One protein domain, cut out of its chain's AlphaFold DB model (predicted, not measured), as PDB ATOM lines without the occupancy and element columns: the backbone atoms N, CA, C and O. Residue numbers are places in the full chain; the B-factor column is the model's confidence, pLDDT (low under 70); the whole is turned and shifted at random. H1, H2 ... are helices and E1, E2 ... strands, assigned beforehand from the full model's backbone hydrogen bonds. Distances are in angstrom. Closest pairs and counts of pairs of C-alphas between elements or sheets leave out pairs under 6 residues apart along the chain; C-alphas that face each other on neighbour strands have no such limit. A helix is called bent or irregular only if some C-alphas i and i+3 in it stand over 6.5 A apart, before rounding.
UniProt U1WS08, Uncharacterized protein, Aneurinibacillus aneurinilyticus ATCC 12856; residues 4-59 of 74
ATOM      1  N   MET A   4      10.529 175.425 -11.498       41.94
ATOM      2  CA  MET A   4      11.612 174.898 -10.684       41.94
ATOM      3  C   MET A   4      11.068 173.697  -9.906       41.94
ATOM      4  O   MET A   4      10.313 173.863  -8.951       41.94
ATOM      5  N   ASN A   5      11.391 172.481 -10.344       49.28
ATOM      6  CA  ASN A   5      11.086 171.269  -9.584       49.28
ATOM      7  C   ASN A   5      12.289 170.896  -8.712       49.28
ATOM      8  O   ASN A   5      13.438 171.050  -9.122       49.28
ATOM      9  N   SER A   6      12.027 170.352  -7.526       50.72
ATOM     10  CA  SER A   6      13.003 169.941  -6.501       50.72
ATOM     11  C   SER A   6      13.966 168.805  -6.913       50.72
ATOM     12  O   SER A   6      14.592 168.190  -6.056       50.72
ATOM     13  N   ILE A   7      14.091 168.508  -8.212       54.91
ATOM     14  CA  ILE A   7      14.719 167.299  -8.775       54.91
ATOM     15  C   ILE A   7      15.988 167.640  -9.599       54.91
ATOM     16  O   ILE A   7      16.535 166.803 -10.305       54.91
ATOM     17  N   GLY A   8      16.517 168.864  -9.487       71.38
ATOM     18  CA  GLY A   8      17.850 169.201 -10.017       71.38
ATOM     19  C   GLY A   8      17.942 169.322 -11.543       71.38
ATOM     20  O   GLY A   8      19.038 169.235 -12.092       71.38
ATOM     21  N   TYR A   9      16.814 169.532 -12.229       75.12
ATOM     22  CA  TYR A   9      16.778 169.824 -13.662       75.12
ATOM     23  C   TYR A   9      15.973 171.087 -13.974       75.12
ATOM     24  O   TYR A   9      15.014 171.414 -13.273       75.12
ATOM     25  N   PHE A  10      16.344 171.765 -15.061       82.06
ATOM     26  CA  PHE A  10      15.641 172.935 -15.583       82.06
ATOM     27  C   PHE A  10      14.707 172.533 -16.733       82.06
ATOM     28  O   PHE A  10      15.154 171.952 -17.724       82.06
ATOM     29  N   GLU A  11      13.404 172.804 -16.610       85.25
ATOM     30  CA  GLU A  11      12.430 172.499 -17.669       85.25
ATOM     31  C   GLU A  11      12.319 173.642 -18.683       85.25
ATOM     32  O   GLU A  11      12.082 174.795 -18.319       85.25
ATOM     33  N   ILE A  12      12.444 173.300 -19.966       83.94
ATOM     34  CA  ILE A  12      12.409 174.234 -21.092       83.94
ATOM     35  C   ILE A  12      11.299 173.816 -22.053       83.94
ATOM     36  O   ILE A  12      11.219 172.659 -22.478       83.94
ATOM     37  N   ASP A  13      10.454 174.774 -22.423       84.69
ATOM     38  CA  ASP A  13       9.532 174.591 -23.538       84.69
ATOM     39  C   ASP A  13      10.302 174.710 -24.867       84.69
ATOM     40  O   ASP A  13      11.097 175.642 -25.009       84.69
ATOM     41  N   PRO A  14      10.091 173.807 -25.845       82.12
ATOM     42  CA  PRO A  14      10.823 173.824 -27.108       82.12
ATOM     43  C   PRO A  14      10.801 175.161 -27.860       82.12
ATOM     44  O   PRO A  14      11.746 175.446 -28.593       82.12
ATOM     45  N   LEU A  15       9.755 175.979 -27.694       84.06
ATOM     46  CA  LEU A  15       9.657 177.300 -28.328       84.06
ATOM     47  C   LEU A  15      10.653 178.323 -27.769       84.06
ATOM     48  O   LEU A  15      10.892 179.340 -28.408       84.06
ATOM     49  N   PHE A  16      11.224 178.049 -26.598       85.88
ATOM     50  CA  PHE A  16      12.156 178.918 -25.881       85.88
ATOM     51  C   PHE A  16      13.478 178.187 -25.624       85.88
ATOM     52  O   PHE A  16      14.083 178.338 -24.564       85.88
ATOM     53  N   LEU A  17      13.894 177.312 -26.548       81.62
ATOM     54  CA  LEU A  17      15.062 176.449 -26.361       81.62
ATOM     55  C   LEU A  17      16.342 177.255 -26.107       81.62
ATOM     56  O   LEU A  17      17.107 176.923 -25.204       81.62
ATOM     57  N   VAL A  18      16.559 178.313 -26.891       83.06
ATOM     58  CA  VAL A  18      17.768 179.141 -26.819       83.06
ATOM     59  C   VAL A  18      17.802 179.924 -25.515       83.06
ATOM     60  O   VAL A  18      18.771 179.825 -24.763       83.06
ATOM     61  N   GLU A  19      16.727 180.642 -25.202       86.88
ATOM     62  CA  GLU A  19      16.606 181.424 -23.975       86.88
ATOM     63  C   GLU A  19      16.644 180.525 -22.735       86.88
ATOM     64  O   GLU A  19      17.299 180.844 -21.744       86.88
ATOM     65  N   GLY A  20      15.974 179.375 -22.793       85.12
ATOM     66  CA  GLY A  20      15.929 178.410 -21.703       85.12
ATOM     67  C   GLY A  20      17.302 177.826 -21.379       85.12
ATOM     68  O   GLY A  20      17.634 177.689 -20.204       85.12
ATOM     69  N   ILE A  21      18.118 177.522 -22.392       80.88
ATOM     70  CA  ILE A  21      19.481 177.019 -22.180       80.88
ATOM     71  C   ILE A  21      20.378 178.109 -21.592       80.88
ATOM     72  O   ILE A  21      21.075 177.840 -20.621       80.88
ATOM     73  N   GLN A  22      20.303 179.343 -22.095       84.12
ATOM     74  CA  GLN A  22      21.076 180.462 -21.540       84.12
ATOM     75  C   GLN A  22      20.770 180.695 -20.055       84.12
ATOM     76  O   GLN A  22      21.672 180.956 -19.256       84.12
ATOM     77  N   VAL A  23      19.497 180.586 -19.666       86.25
ATOM     78  CA  VAL A  23      19.097 180.670 -18.257       86.25
ATOM     79  C   VAL A  23      19.631 179.473 -17.472       86.25
ATOM     80  O   VAL A  23      20.208 179.672 -16.407       86.25
ATOM     81  N   ALA A  24      19.494 178.250 -17.988       81.25
ATOM     82  CA  ALA A  24      20.003 177.052 -17.322       81.25
ATOM     83  C   ALA A  24      21.516 177.136 -17.056       81.25
ATOM     84  O   ALA A  24      21.956 176.817 -15.952       81.25
ATOM     85  N   GLU A  25      22.297 177.619 -18.024       80.12
ATOM     86  CA  GLU A  25      23.740 177.834 -17.882       80.12
ATOM     87  C   GLU A  25      24.055 178.900 -16.830       80.12
ATOM     88  O   GLU A  25      24.858 178.658 -15.929       80.12
ATOM     89  N   LYS A  26      23.394 180.063 -16.900       85.19
ATOM     90  CA  LYS A  26      23.587 181.159 -15.939       85.19
ATOM     91  C   LYS A  26      23.285 180.729 -14.501       85.19
ATOM     92  O   LYS A  26      23.983 181.134 -13.574       85.19
ATOM     93  N   GLU A  27      22.255 179.911 -14.325       84.56
ATOM     94  CA  GLU A  27      21.806 179.409 -13.026       84.56
ATOM     95  C   GLU A  27      22.530 178.107 -12.609       84.56
ATOM     96  O   GLU A  27      22.174 177.499 -11.603       84.56
ATOM     97  N   ASN A  28      23.572 177.692 -13.345       79.06
ATOM     98  CA  ASN A  28      24.400 176.505 -13.085       79.06
ATOM     99  C   ASN A  28      23.617 175.182 -13.002       79.06
ATOM    100  O   ASN A  28      23.981 174.273 -12.252       79.06
ATOM    101  N   TYR A  29      22.553 175.033 -13.788       79.38
ATOM    102  CA  TYR A  29      21.907 173.735 -13.945       79.38
ATOM    103  C   TYR A  29      22.783 172.807 -14.785       79.38
ATOM    104  O   TYR A  29      23.253 173.159 -15.865       79.38
ATOM    105  N   HIS A  30      22.947 171.576 -14.312       74.75
ATOM    106  CA  HIS A  30      23.700 170.537 -15.020       74.75
ATOM    107  C   HIS A  30      22.811 169.601 -15.847       74.75
ATOM    108  O   HIS A  30      23.320 168.773 -16.600       74.75
ATOM    109  N   LEU A  31      21.489 169.724 -15.707       75.12
ATOM    110  CA  LEU A  31      20.508 168.902 -16.399       75.12
ATOM    111  C   LEU A  31      19.354 169.777 -16.890       75.12
ATOM    112  O   LEU A  31      18.774 170.547 -16.122       75.12
ATOM    113  N   ILE A  32      18.996 169.627 -18.164       79.44
ATOM    114  CA  ILE A  32      17.816 170.261 -18.757       79.44
ATOM    115  C   ILE A  32      16.818 169.195 -19.197       79.44
ATOM    116  O   ILE A  32      17.192 168.106 -19.635       79.44
ATOM    117  N   ARG A  33      15.529 169.521 -19.124       80.50
ATOM    118  CA  ARG A  33      14.448 168.695 -19.659       80.50
ATOM    119  C   ARG A  33      13.620 169.519 -20.627       80.50
ATOM    120  O   ARG A  33      13.019 170.515 -20.248       80.50
ATOM    121  N   ILE A  34      13.538 169.057 -21.868       81.75
ATOM    122  CA  ILE A  34      12.727 169.710 -22.892       81.75
ATOM    123  C   ILE A  34      11.350 169.049 -22.908       81.75
ATOM    124  O   ILE A  34      11.237 167.835 -23.097       81.75
ATOM    125  N   ARG A  35      10.295 169.832 -22.688       78.25
ATOM    126  CA  ARG A  35       8.911 169.348 -22.649       78.25
ATOM    127  C   ARG A  35       7.991 170.408 -23.228       78.25
ATOM    128  O   ARG A  35       8.069 171.552 -22.812       78.25
ATOM    129  N   ASN A  36       7.079 170.022 -24.123       78.56
ATOM    130  CA  ASN A  36       5.988 170.918 -24.503       78.56
ATOM    131  C   ASN A  36       5.138 171.215 -23.254       78.56
ATOM    132  O   ASN A  36       4.482 170.313 -22.718       78.56
ATOM    133  N   LEU A  37       5.208 172.454 -22.766       74.25
ATOM    134  CA  LEU A  37       4.469 172.901 -21.588       74.25
ATOM    135  C   LEU A  37       3.055 173.352 -21.959       74.25
ATOM    136  O   LEU A  37       2.224 173.532 -21.068       74.25
ATOM    137  N   ASN A  38       2.757 173.484 -23.255       73.00
ATOM    138  CA  ASN A  38       1.425 173.758 -23.765       73.00
ATOM    139  C   ASN A  38       0.773 172.482 -24.341       73.00
ATOM    140  O   ASN A  38       1.022 172.107 -25.485       73.00
ATOM    141  N   PRO A  39      -0.116 171.811 -23.590       65.81
ATOM    142  CA  PRO A  39      -0.745 170.570 -24.037       65.81
ATOM    143  C   PRO A  39      -1.761 170.763 -25.176       65.81
ATOM    144  O   PRO A  39      -2.254 169.772 -25.705       65.81
ATOM    145  N   GLN A  40      -2.104 172.003 -25.543       68.19
ATOM    146  CA  GLN A  40      -3.077 172.279 -26.606       68.19
ATOM    147  C   GLN A  40      -2.462 172.360 -28.004       68.19
ATOM    148  O   GLN A  40      -3.188 172.488 -28.987       68.19
ATOM    149  N   THR A  41      -1.138 172.290 -28.114       61.97
ATOM    150  CA  THR A  41      -0.438 172.391 -29.392       61.97
ATOM    151  C   THR A  41       0.201 171.058 -29.753       61.97
ATOM    152  O   THR A  41       1.035 170.529 -29.019       61.97
ATOM    153  N   ASP A  42      -0.152 170.528 -30.927       67.88
ATOM    154  CA  ASP A  42       0.544 169.392 -31.541       67.88
ATOM    155  C   ASP A  42       1.864 169.884 -32.162       67.88
ATOM    156  O   ASP A  42       2.058 169.952 -33.378       67.88
ATOM    157  N   LEU A  43       2.742 170.386 -31.289       66.88
ATOM    158  CA  LEU A  43       3.937 171.115 -31.672       66.88
ATOM    159  C   LEU A  43       5.006 170.141 -32.169       66.88
ATOM    160  O   LEU A  43       5.571 169.356 -31.407       66.88
ATOM    161  N   LYS A  44       5.329 170.255 -33.456       72.38
ATOM    162  CA  LYS A  44       6.517 169.652 -34.059       72.38
ATOM    163  C   LYS A  44       7.552 170.747 -34.260       72.38
ATOM    164  O   LYS A  44       7.312 171.693 -35.003       72.38
ATOM    165  N   CYS A  45       8.697 170.616 -33.607       68.38
ATOM    166  CA  CYS A  45       9.797 171.571 -33.696       68.38
ATOM    167  C   CYS A  45      11.110 170.846 -33.992       68.38
ATOM    168  O   CYS A  45      11.350 169.742 -33.498       68.38
ATOM    169  N   HIS A  46      11.966 171.483 -34.787       71.38
ATOM    170  CA  HIS A  46      13.351 171.063 -34.929       71.38
ATOM    171  C   HIS A  46      14.147 171.666 -33.771       71.38
ATOM    172  O   HIS A  46      14.165 172.885 -33.611       71.38
ATOM    173  N   LEU A  47      14.771 170.823 -32.951       74.69
ATOM    174  CA  LEU A  47      15.658 171.291 -31.891       74.69
ATOM    175  C   LEU A  47      17.036 171.523 -32.506       74.69
ATOM    176  O   LEU A  47      17.665 170.580 -32.986       74.69
ATOM    177  N   ASP A  48      17.481 172.775 -32.523       73.25
ATOM    178  CA  ASP A  48      18.823 173.137 -32.958       73.25
ATOM    179  C   ASP A  48      19.692 173.460 -31.741       73.25
ATOM    180  O   ASP A  48      19.383 174.360 -30.962       73.25
ATOM    181  N   PHE A  49      20.769 172.691 -31.583       72.31
ATOM    182  CA  PHE A  49      21.753 172.861 -30.517       72.31
ATOM    183  C   PHE A  49      23.119 173.324 -31.029       72.31
ATOM    184  O   PHE A  49      24.111 173.294 -30.298       72.31
ATOM    185  N   SER A  50      23.206 173.692 -32.307       72.31
ATOM    186  CA  SER A  50      24.462 174.083 -32.946       72.31
ATOM    187  C   SER A  50      25.074 175.337 -32.324       72.31
ATOM    188  O   SER A  50      26.298 175.443 -32.277       72.31
ATOM    189  N   SER A  51      24.236 176.229 -31.798       67.25
ATOM    190  CA  SER A  51      24.605 177.506 -31.190       67.25
ATOM    191  C   SER A  51      25.134 177.411 -29.756       67.25
ATOM    192  O   SER A  51      25.518 178.438 -29.205       67.25
ATOM    193  N   PHE A  52      25.154 176.224 -29.137       70.50
ATOM    194  CA  PHE A  52      25.608 176.073 -27.753       70.50
ATOM    195  C   PHE A  52      27.063 175.608 -27.682       70.50
ATOM    196  O   PHE A  52      27.419 174.537 -28.190       70.50
ATOM    197  N   ASP A  53      27.883 176.406 -26.998       66.19
ATOM    198  CA  ASP A  53      29.324 176.185 -26.860       66.19
ATOM    199  C   ASP A  53      29.646 174.980 -25.962       66.19
ATOM    200  O   ASP A  53      30.544 174.191 -26.261       66.19
ATOM    201  N   ASN A  54      28.884 174.779 -24.880       63.56
ATOM    202  CA  ASN A  54      29.129 173.716 -23.908       63.56
ATOM    203  C   ASN A  54      28.152 172.544 -24.066       63.56
ATOM    204  O   ASN A  54      27.250 172.359 -23.269       63.56
ATOM    205  N   LYS A  55      28.348 171.664 -25.046       62.56
ATOM    206  CA  LYS A  55      27.402 170.553 -25.308       62.56
ATOM    207  C   LYS A  55      27.348 169.476 -24.214       62.56
ATOM    208  O   LYS A  55      26.542 168.550 -24.304       62.56
ATOM    209  N   THR A  56      28.170 169.582 -23.172       60.25
ATOM    210  CA  THR A  56      28.257 168.600 -22.082       60.25
ATOM    211  C   THR A  56      26.946 168.485 -21.293       60.25
ATOM    212  O   THR A  56      26.622 167.395 -20.830       60.25
ATOM    213  N   PHE A  57      26.141 169.556 -21.212       55.97
ATOM    214  CA  PHE A  57      24.813 169.520 -20.571       55.97
ATOM    215  C   PHE A  57      23.754 168.764 -21.395       55.97
ATOM    216  O   PHE A  57      22.755 168.294 -20.853       55.97
ATOM    217  N   ILE A  58      23.962 168.617 -22.710       56.97
ATOM    218  CA  ILE A  58      23.027 167.942 -23.631       56.97
ATOM    219  C   ILE A  58      23.139 166.415 -23.499       56.97
ATOM    220  O   ILE A  58      22.233 165.681 -23.904       56.97
ATOM    221  N   ASN A  59      24.214 165.929 -22.869       48.25
ATOM    222  CA  ASN A  59      24.571 164.513 -22.790       48.25
ATOM    223  C   ASN A  59      23.627 163.658 -21.913       48.25
ATOM    224  O   ASN A  59      23.816 162.455 -21.785       48.25
TER     225      ASN A  59
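AT A GLANCE: This is residues 4 to 59 of the 74 residues of an uncharacterized protein of Aneurinibacillus aneurinilyticus ATCC 12856 (UniProt U1WS08). Two very short parallel strands, E1 and E2, lie side by side as a small two-strand sheet, with the longer helix H1 packed over one face of it. From the end of E2 a long stretch without named elements, residues 35 to 54, swings out in a wide loop and folds back to the short helix H2, near the beginning of E2. The printed part has 56 residues with two named strands and two named helices, in the order E1, H1, E2, H2 along the chain. The class is mixed, helices and strands, though under half of the residues are in named elements. The whole is compact, with a radius of gyration of the C-alphas of 11.4 A, and its C-alphas span 31 by 29 by 18 A.

IN THESE COORDINATES: The sheet is made of E1, residues 10 to 12, 6.5 A from first to last C-alpha, and E2, residues 32 to 34, 6.6 A long. C-alpha 10 stands at (15.641, 172.935, -15.583). H1, residues 14 to 26, is 18.5 A long and begins with C-alpha 14 at (10.823, 173.824, -27.108). It is irregular: C-alphas 15 and 18 are 8.5 A apart. H2, residues 55 to 59, is 7.1 A long and ends with C-alpha 59 at (24.571, 164.513, -22.790).

HOW THE PARTS SIT: E1 and E2 are parallel neighbours, with 26 degrees between their directions. The C-alphas of Phe 10 and Ile 32 face each other at 4.7 A. N 12 and O 33 are within hydrogen-bond range at 2.9 A, and N 33 and O 10 at 2.8 A. E1, H1 and E2 form a strand-helix-strand unit, two parallel neighbour strands with a helix between them along the chain, and its crossover is right-handed. The closest C-alphas of E1 and H1 are those of Ile 12 and Gly 20, 5.5 A apart. Those of H1 and E2 are Pro 14 and Ile 34, at 6.2 A. Farther out, the closest C-alphas of E2 and H2 are those of Ile 32 and Phe 57, 7.3 A apart. H2 is apart from E1 and from H1. In H1, 7 of 9 O i to N i+4 pairs are within hydrogen-bond range; in H2, 0 of 1 are, with 2 of 2 O i to N i+3 pairs within range.

THE WHOLE: The two C-alphas farthest apart are those of Gln 40 and Asp 53, at 32.6 A. The printed part has no cut. The links from E1 to H1 and from H1 to E2 are tight, while that from E2 to H2 is long, with 20 residues. The mean pLDDT of the printed part is 73.1, and 18 residues are under 70: residues 4 to 7, 39 to 43, 45, 51, and 53 to 59.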